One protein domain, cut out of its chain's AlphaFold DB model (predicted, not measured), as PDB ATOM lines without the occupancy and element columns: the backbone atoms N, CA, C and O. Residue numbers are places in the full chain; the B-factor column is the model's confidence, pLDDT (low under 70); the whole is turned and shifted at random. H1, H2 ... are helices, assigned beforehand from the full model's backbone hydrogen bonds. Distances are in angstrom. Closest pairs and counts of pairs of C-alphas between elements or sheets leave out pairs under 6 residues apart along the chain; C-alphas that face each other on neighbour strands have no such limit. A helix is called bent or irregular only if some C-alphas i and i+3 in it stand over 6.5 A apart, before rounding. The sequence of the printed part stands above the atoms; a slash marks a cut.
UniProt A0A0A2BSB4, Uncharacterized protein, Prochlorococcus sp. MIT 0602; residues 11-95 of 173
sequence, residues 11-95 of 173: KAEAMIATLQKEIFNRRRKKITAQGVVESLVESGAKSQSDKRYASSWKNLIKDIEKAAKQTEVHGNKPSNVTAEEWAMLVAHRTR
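AT A GLANCE: This is residues 11 to 95 of the 173 residues of an uncharacterized protein of Prochlorococcus sp. MIT 0602 (UniProt A0A0A2BSB4). Four helices follow one another in an open zigzag with no common core: H2 and H3 meet near their ends as a V, H1 lies beyond the open end of H2 with residues 11 to 25 sticking out, and H4 folds back near the far end of H3. The printed part has 85 residues with four named helices, H1, H2, H3 and H4 in that order, and no named strand; the class is all helix. It is only just extended, close to loose, with a radius of gyration of the C-alphas of 17.9 A, and only just elongated, spanning 50 by 33 by 25 A.

HOW THE PARTS SIT: H1, residues 11 to 28, touches no helix, and its residues 11 to 25 stand free. A tight link of 4 residues joins it to H2, residues 33 to 48, yet the two are apart. H2 and H3, residues 51 to 74, form a helical hairpin over a tight link of 2 residues. They touch through residues 44 to 48 of H2 and 53 to 57 of H3 alone; the closest C-alphas, those of Gln 48 and Ala 54, are 4.5 A apart. They run opposite ways at a steep tilt of 37 degrees, only just past shallow. H4, residues 83 to 95, is close to H3 but not clearly touching, the closest C-alphas, those of His 74 and Val 90, being 7.0 A apart; their lines are about perpendicular, at 83 degrees. H4 is apart from H1 and H2. Every O i to N i+4 pair is within hydrogen-bond range in H1, H2 and H4; in H3 18 of 20 are.

IN THESE COORDINATES: H1 begins at C-alpha 11, (155.614, 69.923, 203.982), and is 25.4 A long; H2 is 22.0 A. H3, 35.0 A, begins at C-alpha 51, (160.414, 90.987, 220.563), and is only just irregular: C-alphas 52 and 55 are 6.6 A apart. H4, 18.2 A, ends at C-alpha 95, (186.408, 110.039, 200.696).

THE WHOLE: The C-alphas farthest apart, those of Lys 11 and Arg 95, are 50.7 A from each other. The printed part has no cut and no long link; H3 to H4 is short, with 8 residues. The mean pLDDT of the printed part is 72.1, and residues 26 to 41, 43 to 49, 70 to 80 and 95 are under 70.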
ATOM      1  N   LYS A  11     155.437  68.613 203.341       83.50
ATOM      2  CA  LYS A  11     155.614  69.923 203.982       83.50
ATOM      3  C   LYS A  11     156.246  70.952 203.040       83.50
ATOM      4  O   LYS A  11     155.896  72.130 203.090       83.50
ATOM      5  N   ALA A  12     157.182  70.516 202.204       79.25
ATOM      6  CA  ALA A  12     157.808  71.365 201.203       79.25
ATOM      7  C   ALA A  12     156.839  71.653 200.045       79.25
ATOM      8  O   ALA A  12     156.781  72.794 199.604       79.25
ATOM      9  N   GLU A  13     155.995  70.703 199.641       78.62
ATOM     10  CA  GLU A  13     154.915  70.946 198.670       78.62
ATOM     11  C   GLU A  13     153.892  71.965 199.185       78.62
ATOM     12  O   GLU A  13     153.538  72.902 198.469       78.62
ATOM     13  N   ALA A  14     153.489  71.868 200.457       83.75
ATOM     14  CA  ALA A  14     152.622  72.867 201.082       83.75
ATOM     15  C   ALA A  14     153.274  74.262 201.108       83.75
ATOM     16  O   ALA A  14     152.621  75.270 200.823       83.75
ATOM     17  N   MET A  15     154.575  74.341 201.400       84.62
ATOM     18  CA  MET A  15     155.318  75.604 201.368       84.62
ATOM     19  C   MET A  15     155.431  76.162 199.942       84.62
ATOM     20  O   MET A  15     155.196  77.353 199.740       84.62
ATOM     21  N   ILE A  16     155.707  75.314 198.950       78.62
ATOM     22  CA  ILE A  16     155.762  75.688 197.530       78.62
ATOM     23  C   ILE A  16     154.401  76.209 197.065       78.62
ATOM     24  O   ILE A  16     154.350  77.270 196.450       78.62
ATOM     25  N   ALA A  17     153.300  75.548 197.424       82.12
ATOM     26  CA  ALA A  17     151.949  75.998 197.091       82.12
ATOM     27  C   ALA A  17     151.616  77.358 197.731       82.12
ATOM     28  O   ALA A  17     151.003  78.224 197.100       82.12
ATOM     29  N   THR A  18     152.062  77.578 198.971       83.75
ATOM     30  CA  THR A  18     151.870  78.853 199.679       83.75
ATOM     31  C   THR A  18     152.652  79.977 198.998       83.75
ATOM     32  O   THR A  18     152.086  81.030 198.700       83.75
ATOM     33  N   LEU A  19     153.922  79.727 198.669       85.44
ATOM     34  CA  LEU A  19     154.790  80.677 197.970       85.44
ATOM     35  C   LEU A  19     154.300  80.958 196.549       85.44
ATOM     36  O   LEU A  19     154.280  82.110 196.129       85.44
ATOM     37  N   GLN A  20     153.845  79.944 195.815       77.62
ATOM     38  CA  GLN A  20     153.244  80.116 194.492       77.62
ATOM     39  C   GLN A  20     151.982  80.979 194.568       77.62
ATOM     40  O   GLN A  20     151.828  81.895 193.761       77.62
ATOM     41  N   LYS A  21     151.111  80.756 195.562       80.56
ATOM     42  CA  LYS A  21     149.909  81.574 195.786       80.56
ATOM     43  C   LYS A  21     150.258  83.017 196.151       80.56
ATOM     44  O   LYS A  21     149.628  83.947 195.649       80.56
ATOM     45  N   GLU A  22     151.278  83.219 196.981       77.12
ATOM     46  CA  GLU A  22     151.774  84.544 197.351       77.12
ATOM     47  C   GLU A  22     152.387  85.271 196.146       77.12
ATOM     48  O   GLU A  22     151.998  86.400 195.858       77.12
ATOM     49  N   ILE A  23     153.253  84.611 195.372       76.00
ATOM     50  CA  ILE A  23     153.835  85.141 194.128       76.00
ATOM     51  C   ILE A  23     152.736  85.482 193.119       76.00
ATOM     52  O   ILE A  23     152.785  86.539 192.489       76.00
ATOM     53  N   PHE A  24     151.721  84.630 192.980       72.00
ATOM     54  CA  PHE A  24     150.615  84.880 192.062       72.00
ATOM     55  C   PHE A  24     149.768  86.072 192.511       72.00
ATOM     56  O   PHE A  24     149.390  86.890 191.680       72.00
ATOM     57  N   ASN A  25     149.531  86.232 193.815       70.62
ATOM     58  CA  ASN A  25     148.840  87.398 194.366       70.62
ATOM     59  C   ASN A  25     149.663  88.687 194.212       70.62
ATOM     60  O   ASN A  25     149.091  89.723 193.870       70.62
ATOM     61  N   ARG A  26     150.990  88.613 194.383       68.62
ATOM     62  CA  ARG A  26     151.932  89.715 194.123       68.62
ATOM     63  C   ARG A  26     152.033  90.085 192.640       68.62
ATOM     64  O   ARG A  26     152.301  91.236 192.322       68.62
ATOM     65  N   ARG A  27     151.839  89.126 191.728       63.41
ATOM     66  CA  ARG A  27     151.782  89.377 190.277       63.41
ATOM     67  C   ARG A  27     150.412  89.878 189.820       63.41
ATOM     68  O   ARG A  27     150.358  90.728 188.937       63.41
ATOM     69  N   ARG A  28     149.312  89.366 190.391       61.97
ATOM     70  CA  ARG A  28     147.939  89.752 190.008       61.97
ATOM     71  C   ARG A  28     147.533  91.119 190.539       61.97
ATOM     72  O   ARG A  28     146.864  91.860 189.828       61.97
ATOM     73  N   LYS A  29     147.927  91.473 191.761       62.84
ATOM     74  CA  LYS A  29     147.834  92.855 192.232       62.84
ATOM     75  C   LYS A  29     149.130  93.511 191.811       62.84
ATOM     76  O   LYS A  29     150.160  93.130 192.337       62.84
ATOM     77  N   LYS A  30     149.104  94.431 190.845       57.72
ATOM     78  CA  LYS A  30     150.276  95.234 190.474       57.72
ATOM     79  C   LYS A  30     150.829  95.871 191.749       57.72
ATOM     80  O   LYS A  30     150.295  96.878 192.203       57.72
ATOM     81  N   ILE A  31     151.842  95.256 192.355       55.09
ATOM     82  CA  ILE A  31     152.544  95.829 193.494       55.09
ATOM     83  C   ILE A  31     153.358  96.972 192.915       55.09
ATOM     84  O   ILE A  31     154.479  96.811 192.440       55.09
ATOM     85  N   THR A  32     152.719  98.131 192.872       57.22
ATOM     86  CA  THR A  32     153.385  99.410 192.700       57.22
ATOM     87  C   THR A  32     154.348  99.596 193.875       57.22
ATOM     88  O   THR A  32     154.210  98.939 194.909       57.22
ATOM     89  N   ALA A  33     155.334 100.487 193.752       54.94
ATOM     90  CA  ALA A  33     156.235 100.798 194.868       54.94
ATOM     91  C   ALA A  33     155.452 101.107 196.166       54.94
ATOM     92  O   ALA A  33     155.847 100.673 197.245       54.94
ATOM     93  N   GLN A  34     154.274 101.729 196.029       50.38
ATOM     94  CA  GLN A  34     153.296 101.952 197.094       50.38
ATOM     95  C   GLN A  34     152.841 100.664 197.796       50.38
ATOM     96  O   GLN A  34     152.877 100.595 199.017       50.38
ATOM     97  N   GLY A  35     152.487  99.615 197.047       62.12
ATOM     98  CA  GLY A  35     152.074  98.331 197.623       62.12
ATOM     99  C   GLY A  35     153.212  97.598 198.343       62.12
ATOM    100  O   GLY A  35     152.965  96.866 199.303       62.12
ATOM    101  N   VAL A  36     154.470  97.815 197.931       60.94
ATOM    102  CA  VAL A  36     155.635  97.333 198.694       60.94
ATOM    103  C   VAL A  36     155.718  98.073 200.022       60.94
ATOM    104  O   VAL A  36     155.860  97.422 201.054       60.94
ATOM    105  N   VAL A  37     155.580  99.402 200.012       62.47
ATOM    106  CA  VAL A  37     155.604 100.233 201.225       62.47
ATOM    107  C   VAL A  37     154.474  99.843 202.174       62.47
ATOM    108  O   VAL A  37     154.741  99.624 203.348       62.47
ATOM    109  N   GLU A  38     153.250  99.661 201.685       69.25
ATOM    110  CA  GLU A  38     152.115  99.207 202.498       69.25
ATOM    111  C   GLU A  38     152.381  97.830 203.116       69.25
ATOM    112  O   GLU A  38     152.191  97.649 204.316       69.25
ATOM    113  N   SER A  39     152.926  96.879 202.346       65.38
ATOM    114  CA  SER A  39     153.304  95.565 202.883       65.38
ATOM    115  C   SER A  39     154.449  95.640 203.899       65.38
ATOM    116  O   SER A  39     154.478  94.867 204.855       65.38
ATOM    117  N   LEU A  40     155.377  96.584 203.724       66.69
ATOM    118  CA  LEU A  40     156.480  96.827 204.645       66.69
ATOM    119  C   LEU A  40     155.969  97.489 205.931       66.69
ATOM    120  O   LEU A  40     156.425  97.137 207.008       66.69
ATOM    121  N   VAL A  41     154.998  98.397 205.849       69.56
ATOM    122  CA  VAL A  41     154.364  99.033 207.014       69.56
ATOM    123  C   VAL A  41     153.512  98.024 207.784       69.56
ATOM    124  O   VAL A  41     153.630  97.938 209.004       69.56
ATOM    125  N   GLU A  42     152.724  97.200 207.092       73.06
ATOM    126  CA  GLU A  42     151.936  96.110 207.684       73.06
ATOM    127  C   GLU A  42     152.850  95.060 208.344       73.06
ATOM    128  O   GLU A  42     152.634  94.651 209.490       73.06
ATOM    129  N   SER A  43     153.927  94.665 207.653       66.44
ATOM    130  CA  SER A  43     154.962  93.787 208.207       66.44
ATOM    131  C   SER A  43     155.659  94.448 209.397       66.44
ATOM    132  O   SER A  43     155.881  93.790 210.409       66.44
ATOM    133  N   GLY A  44     155.903  95.758 209.337       68.44
ATOM    134  CA  GLY A  44     156.498  96.557 210.404       68.44
ATOM    135  C   GLY A  44     155.656  96.588 211.660       68.44
ATOM    136  O   GLY A  44     156.153  96.280 212.744       68.44
ATOM    137  N   ALA A  45     154.363  96.856 211.511       66.94
ATOM    138  CA  ALA A  45     153.408  96.848 212.610       66.94
ATOM    139  C   ALA A  45     153.328  95.461 213.262       66.94
ATOM    140  O   ALA A  45     153.450  95.328 214.483       66.94
ATOM    141  N   LYS A  46     153.210  94.407 212.446       66.94
ATOM    142  CA  LYS A  46     153.106  93.023 212.934       66.94
ATOM    143  C   LYS A  46     154.390  92.511 213.583       66.94
ATOM    144  O   LYS A  46     154.377  91.562 214.365       66.94
ATOM    145  N   SER A  47     155.502  93.149 213.265       65.81
ATOM    146  CA  SER A  47     156.820  92.713 213.670       65.81
ATOM    147  C   SER A  47     157.477  93.621 214.712       65.81
ATOM    148  O   SER A  47     158.485  93.229 215.301       65.81
ATOM    149  N   GLN A  48     156.880  94.776 215.013       60.41
ATOM    150  CA  GLN A  48     157.122  95.520 216.249       60.41
ATOM    151  C   GLN A  48     156.594  94.773 217.477       60.41
ATOM    152  O   GLN A  48     157.197  94.866 218.545       60.41
ATOM    153  N   SER A  49     155.483  94.038 217.348       58.91
ATOM    154  CA  SER A  49     154.894  93.285 218.464       58.91
ATOM    155  C   SER A  49     155.686  92.033 218.844       58.91
ATOM    156  O   SER A  49     155.556  91.543 219.965       58.91
ATOM    157  N   ASP A  50     156.528  91.523 217.942       71.62
ATOM    158  CA  ASP A  50     157.417  90.403 218.231       71.62
ATOM    159  C   ASP A  50     158.796  90.912 218.673       71.62
ATOM    160  O   ASP A  50     159.530  91.574 217.935       71.62
ATOM    161  N   LYS A  51     159.176  90.556 219.904       74.38
ATOM    162  CA  LYS A  51     160.414  90.987 220.563       74.38
ATOM    163  C   LYS A  51     161.678  90.607 219.784       74.38
ATOM    164  O   LYS A  51     162.699  91.278 219.930       74.38
ATOM    165  N   ARG A  52     161.624  89.545 218.972       73.00
ATOM    166  CA  ARG A  52     162.760  89.087 218.154       73.00
ATOM    167  C   ARG A  52     162.977  89.977 216.943       73.00
ATOM    168  O   ARG A  52     164.116  90.263 216.584       73.00
ATOM    169  N   TYR A  53     161.892  90.447 216.349       71.75
ATOM    170  CA  TYR A  53     161.971  91.240 215.141       71.75
ATOM    171  C   TYR A  53     161.971  92.746 215.407       71.75
ATOM    172  O   TYR A  53     162.506  93.485 214.588       71.75
ATOM    173  N   ALA A  54     161.494  93.219 216.561       77.69
ATOM    174  CA  ALA A  54     161.509  94.641 216.923       77.69
ATOM    175  C   ALA A  54     162.906  95.290 216.794       77.69
ATOM    176  O   ALA A  54     163.037  96.410 216.297       77.69
ATOM    177  N   SER A  55     163.967  94.574 217.183       79.88
ATOM    178  CA  SER A  55     165.354  95.027 216.996       79.88
ATOM    179  C   SER A  55     165.750  95.102 215.518       79.88
ATOM    180  O   SER A  55     166.413  96.055 215.112       79.88
ATOM    181  N   SER A  56     165.313  94.133 214.708       77.06
ATOM    182  CA  SER A  56     165.534  94.128 213.258       77.06
ATOM    183  C   SER A  56     164.795  95.281 212.577       77.06
ATOM    184  O   SER A  56     165.376  95.939 211.722       77.06
ATOM    185  N   TRP A  57     163.569  95.601 213.006       78.00
ATOM    186  CA  TRP A  57     162.821  96.768 212.519       78.00
ATOM    187  C   TRP A  57     163.485  98.080 212.877       78.00
ATOM    188  O   TRP A  57     163.618  98.962 212.035       78.00
ATOM    189  N   LYS A  58     163.978  98.200 214.111       81.12
ATOM    190  CA  LYS A  58     164.727  99.382 214.536       81.12
ATOM    191  C   LYS A  58     166.008  99.583 213.719       81.12
ATOM    192  O   LYS A  58     166.412 100.724 213.514       81.12
ATOM    193  N   ASN A  59     166.650  98.504 213.278       84.06
ATOM    194  CA  ASN A  59     167.827  98.583 212.416       84.06
ATOM    195  C   ASN A  59     167.442  98.893 210.964       84.06
ATOM    196  O   ASN A  59     168.032  99.796 210.385       84.06
ATOM    197  N   LEU A  60     166.388  98.264 210.436       82.19
ATOM    198  CA  LEU A  60     165.839  98.556 209.108       82.19
ATOM    199  C   LEU A  60     165.477 100.042 208.958       82.19
ATOM    200  O   LEU A  60     165.859 100.670 207.979       82.19
ATOM    201  N   ILE A  61     164.790 100.625 209.944       81.81
ATOM    202  CA  ILE A  61     164.419 102.049 209.936       81.81
ATOM    203  C   ILE A  61     165.670 102.935 209.906       81.81
ATOM    204  O   ILE A  61     165.744 103.857 209.098       81.81
ATOM    205  N   LYS A  62     166.688 102.634 210.724       86.38
ATOM    206  CA  LYS A  62     167.959 103.380 210.698       86.38
ATOM    207  C   LYS A  62     168.666 103.271 209.350       86.38
ATOM    208  O   LYS A  62     169.251 104.253 208.898       86.38
ATOM    209  N   ASP A  63     168.633 102.100 208.725       81.12
ATOM    210  CA  ASP A  63     169.257 101.881 207.423       81.12
ATOM    211  C   ASP A  63     168.502 102.628 206.318       81.12
ATOM    212  O   ASP A  63     169.143 103.243 205.468       81.12
ATOM    213  N   ILE A  64     167.166 102.685 206.383       82.06
ATOM    214  CA  ILE A  64     166.328 103.508 205.495       82.06
ATOM    215  C   ILE A  64     166.631 104.998 205.691       82.06
ATOM    216  O   ILE A  64     166.858 105.701 204.712       82.06
ATOM    217  N   GLU A  65     166.702 105.492 206.930       85.50
ATOM    218  CA  GLU A  65     167.059 106.891 207.215       85.50
ATOM    219  C   GLU A  65     168.470 107.237 206.722       85.50
ATOM    220  O   GLU A  65     168.723 108.341 206.227       85.50
ATOM    221  N   LYS A  66     169.413 106.300 206.858       84.25
ATOM    222  CA  LYS A  66     170.777 106.468 206.360       84.25
ATOM    223  C   LYS A  66     170.800 106.475 204.835       84.25
ATOM    224  O   LYS A  66     171.456 107.341 204.263       84.25
ATOM    225  N   ALA A  67     170.078 105.565 204.188       74.38
ATOM    226  CA  ALA A  67     169.949 105.512 202.737       74.38
ATOM    227  C   ALA A  67     169.283 106.780 202.187       74.38
ATOM    228  O   ALA A  67     169.812 107.360 201.250       74.38
ATOM    229  N   ALA A  68     168.218 107.272 202.825       74.12
ATOM    230  CA  ALA A  68     167.537 108.509 202.446       74.12
ATOM    231  C   ALA A  68     168.490 109.716 202.467       74.12
ATOM    232  O   ALA A  68     168.594 110.453 201.488       74.12
ATOM    233  N   LYS A  69     169.288 109.862 203.531       75.56
ATOM    234  CA  LYS A  69     170.323 110.910 203.605       75.56
ATOM    235  C   LYS A  69     171.404 110.730 202.543       75.56
ATOM    236  O   LYS A  69     171.887 111.705 201.983       75.56
ATOM    237  N   GLN A  70     171.808 109.494 202.254       68.56
ATOM    238  CA  GLN A  70     172.768 109.227 201.181       68.56
ATOM    239  C   GLN A  70     172.183 109.573 199.804       68.56
ATOM    240  O   GLN A  70     172.898 110.145 198.988       68.56
ATOM    241  N   THR A  71     170.898 109.310 199.559       66.62
ATOM    242  CA  THR A  71     170.223 109.697 198.312       66.62
ATOM    243  C   THR A  71     169.995 111.201 198.207       66.62
ATOM    244  O   THR A  71     170.104 111.740 197.114       66.62
ATOM    245  N   GLU A  72     169.753 111.913 199.310       66.06
ATOM    246  CA  GLU A  72     169.680 113.383 199.305       66.06
ATOM    247  C   GLU A  72     171.046 114.021 199.011       66.06
ATOM    248  O   GLU A  72     171.134 115.000 198.275       66.06
ATOM    249  N   VAL A  73     172.128 113.452 199.549       62.28
ATOM    250  CA  VAL A  73     173.488 113.989 199.376       62.28
ATOM    251  C   VAL A  73     174.106 113.590 198.029       62.28
ATOM    252  O   VAL A  73     174.958 114.309 197.503       62.28
ATOM    253  N   HIS A  74     173.718 112.445 197.461       59.84
ATOM    254  CA  HIS A  74     174.350 111.894 196.256       59.84
ATOM    255  C   HIS A  74     173.416 111.752 195.042       59.84
ATOM    256  O   HIS A  74     173.910 111.466 193.950       59.84
ATOM    257  N   GLY A  75     172.113 112.019 195.191       65.12
ATOM    258  CA  GLY A  75     171.096 111.820 194.153       65.12
ATOM    259  C   GLY A  75     170.823 110.337 193.878       65.12
ATOM    260  O   GLY A  75     171.474 109.470 194.448       65.12
ATOM    261  N   ASN A  76     169.861 110.020 193.009       66.44
ATOM    262  CA  ASN A  76     169.716 108.655 192.485       66.44
ATOM    263  C   ASN A  76     170.779 108.382 191.404       66.44
ATOM    264  O   ASN A  76     171.291 109.329 190.797       66.44
ATOM    265  N   LYS A  77     171.086 107.104 191.124       65.50
ATOM    266  CA  LYS A  77     172.008 106.739 190.035       65.50
ATOM    267  C   LYS A  77     171.527 107.375 188.721       65.50
ATOM    268  O   LYS A  77     170.440 107.017 188.268       65.50
ATOM    269  N   PRO A  78     172.290 108.297 188.100       63.91
ATOM    270  CA  PRO A  78     171.944 108.814 186.793       63.91
ATOM    271  C   PRO A  78     171.994 107.647 185.811       63.91
ATOM    272  O   PRO A  78     172.929 106.845 185.839       63.91
ATOM    273  N   SER A  79     170.972 107.548 184.964       69.00
ATOM    274  CA  SER A  79     170.723 106.415 184.061       69.00
ATOM    275  C   SER A  79     171.905 106.065 183.149       69.00
ATOM    276  O   SER A  79     171.981 104.949 182.649       69.00
ATOM    277  N   ASN A  80     172.847 106.995 182.988       69.25
ATOM    278  CA  ASN A  80     174.017 106.879 182.125       69.25
ATOM    279  C   ASN A  80     175.259 106.306 182.835       69.25
ATOM    280  O   ASN A  80     176.323 106.273 182.229       69.25
ATOM    281  N   VAL A  81     175.164 105.897 184.109       73.88
ATOM    282  CA  VAL A  81     176.303 105.365 184.880       73.88
ATOM    283  C   VAL A  81     175.996 103.945 185.349       73.88
ATOM    284  O   VAL A  81     174.906 103.665 185.867       73.88
ATOM    285  N   THR A  82     176.937 103.019 185.178       76.69
ATOM    286  CA  THR A  82     176.780 101.627 185.637       76.69
ATOM    287  C   THR A  82     176.817 101.537 187.170       76.69
ATOM    288  O   THR A  82     177.129 102.503 187.867       76.69
ATOM    289  N   ALA A  83     176.366 100.413 187.739       70.56
ATOM    290  CA  ALA A  83     176.267 100.287 189.197       70.56
ATOM    291  C   ALA A  83     177.652 100.321 189.869       70.56
ATOM    292  O   ALA A  83     177.795 100.975 190.906       70.56
ATOM    293  N   GLU A  84     178.668  99.700 189.257       71.31
ATOM    294  CA  GLU A  84     180.044  99.750 189.763       71.31
ATOM    295  C   GLU A  84     180.634 101.166 189.709       71.31
ATOM    296  O   GLU A  84     181.229 101.631 190.684       71.31
ATOM    297  N   GLU A  85     180.427 101.892 188.610       73.56
ATOM    298  CA  GLU A  85     180.932 103.261 188.461       73.56
ATOM    299  C   GLU A  85     180.262 104.216 189.443       73.56
ATOM    300  O   GLU A  85     180.915 105.088 190.016       73.56
ATOM    301  N   TRP A  86     178.967 104.035 189.694       77.25
ATOM    302  CA  TRP A  86     178.268 104.875 190.652       77.25
ATOM    303  C   TRP A  86     178.725 104.605 192.090       77.25
ATOM    304  O   TRP A  86     178.917 105.553 192.853       77.25
ATOM    305  N   ALA A  87     179.000 103.345 192.442       78.94
ATOM    306  CA  ALA A  87     179.600 102.989 193.728       78.94
ATOM    307  C   ALA A  87     181.004 103.601 193.896       78.94
ATOM    308  O   ALA A  87     181.300 104.176 194.947       78.94
ATOM    309  N   MET A  88     181.837 103.561 192.849       81.38
ATOM    310  CA  MET A  88     183.141 104.239 192.814       81.38
ATOM    311  C   MET A  88     182.996 105.759 192.981       81.38
ATOM    312  O   MET A  88     183.654 106.358 193.831       81.38
ATOM    313  N   LEU A  89     182.101 106.401 192.228       73.88
ATOM    314  CA  LEU A  89     181.837 107.841 192.294       73.88
ATOM    315  C   LEU A  89     181.331 108.279 193.678       73.88
ATOM    316  O   LEU A  89     181.764 109.312 194.195       73.88
ATOM    317  N   VAL A  90     180.459 107.497 194.317       80.00
ATOM    318  CA  VAL A  90     180.007 107.743 195.697       80.00
ATOM    319  C   VAL A  90     181.149 107.530 196.698       80.00
ATOM    320  O   VAL A  90     181.347 108.366 197.585       80.00
ATOM    321  N   ALA A  91     181.973 106.489 196.541       78.75
ATOM    322  CA  ALA A  91     183.155 106.265 197.377       78.75
ATOM    323  C   ALA A  91     184.185 107.406 197.250       78.75
ATOM    324  O   ALA A  91     184.751 107.855 198.249       78.75
ATOM    325  N   HIS A  92     184.394 107.937 196.045       75.50
ATOM    326  CA  HIS A  92     185.263 109.092 195.810       75.50
ATOM    327  C   HIS A  92     184.688 110.387 196.406       75.50
ATOM    328  O   HIS A  92     185.435 111.170 197.001       75.50
ATOM    329  N   ARG A  93     183.367 110.600 196.323       72.81
ATOM    330  CA  ARG A  93     182.685 111.753 196.944       72.81
ATOM    331  C   ARG A  93     182.726 111.701 198.473       72.81
ATOM    332  O   ARG A  93     183.019 112.714 199.104       72.81
ATOM    333  N   THR A  94     182.504 110.533 199.071       70.38
ATOM    334  CA  THR A  94     182.557 110.343 200.534       70.38
ATOM    335  C   THR A  94     183.986 110.410 201.079       70.38
ATOM    336  O   THR A  94     184.209 110.964 202.157       70.38
ATOM    337  N   ARG A  95     184.988 109.950 200.316       68.50
ATOM    338  CA  ARG A  95     186.408 110.039 200.696       68.50
ATOM    339  C   ARG A  95     186.942 111.475 200.681       68.50
ATOM    340  O   ARG A  95     187.704 111.835 201.576       68.50
TER     341      ARG A  95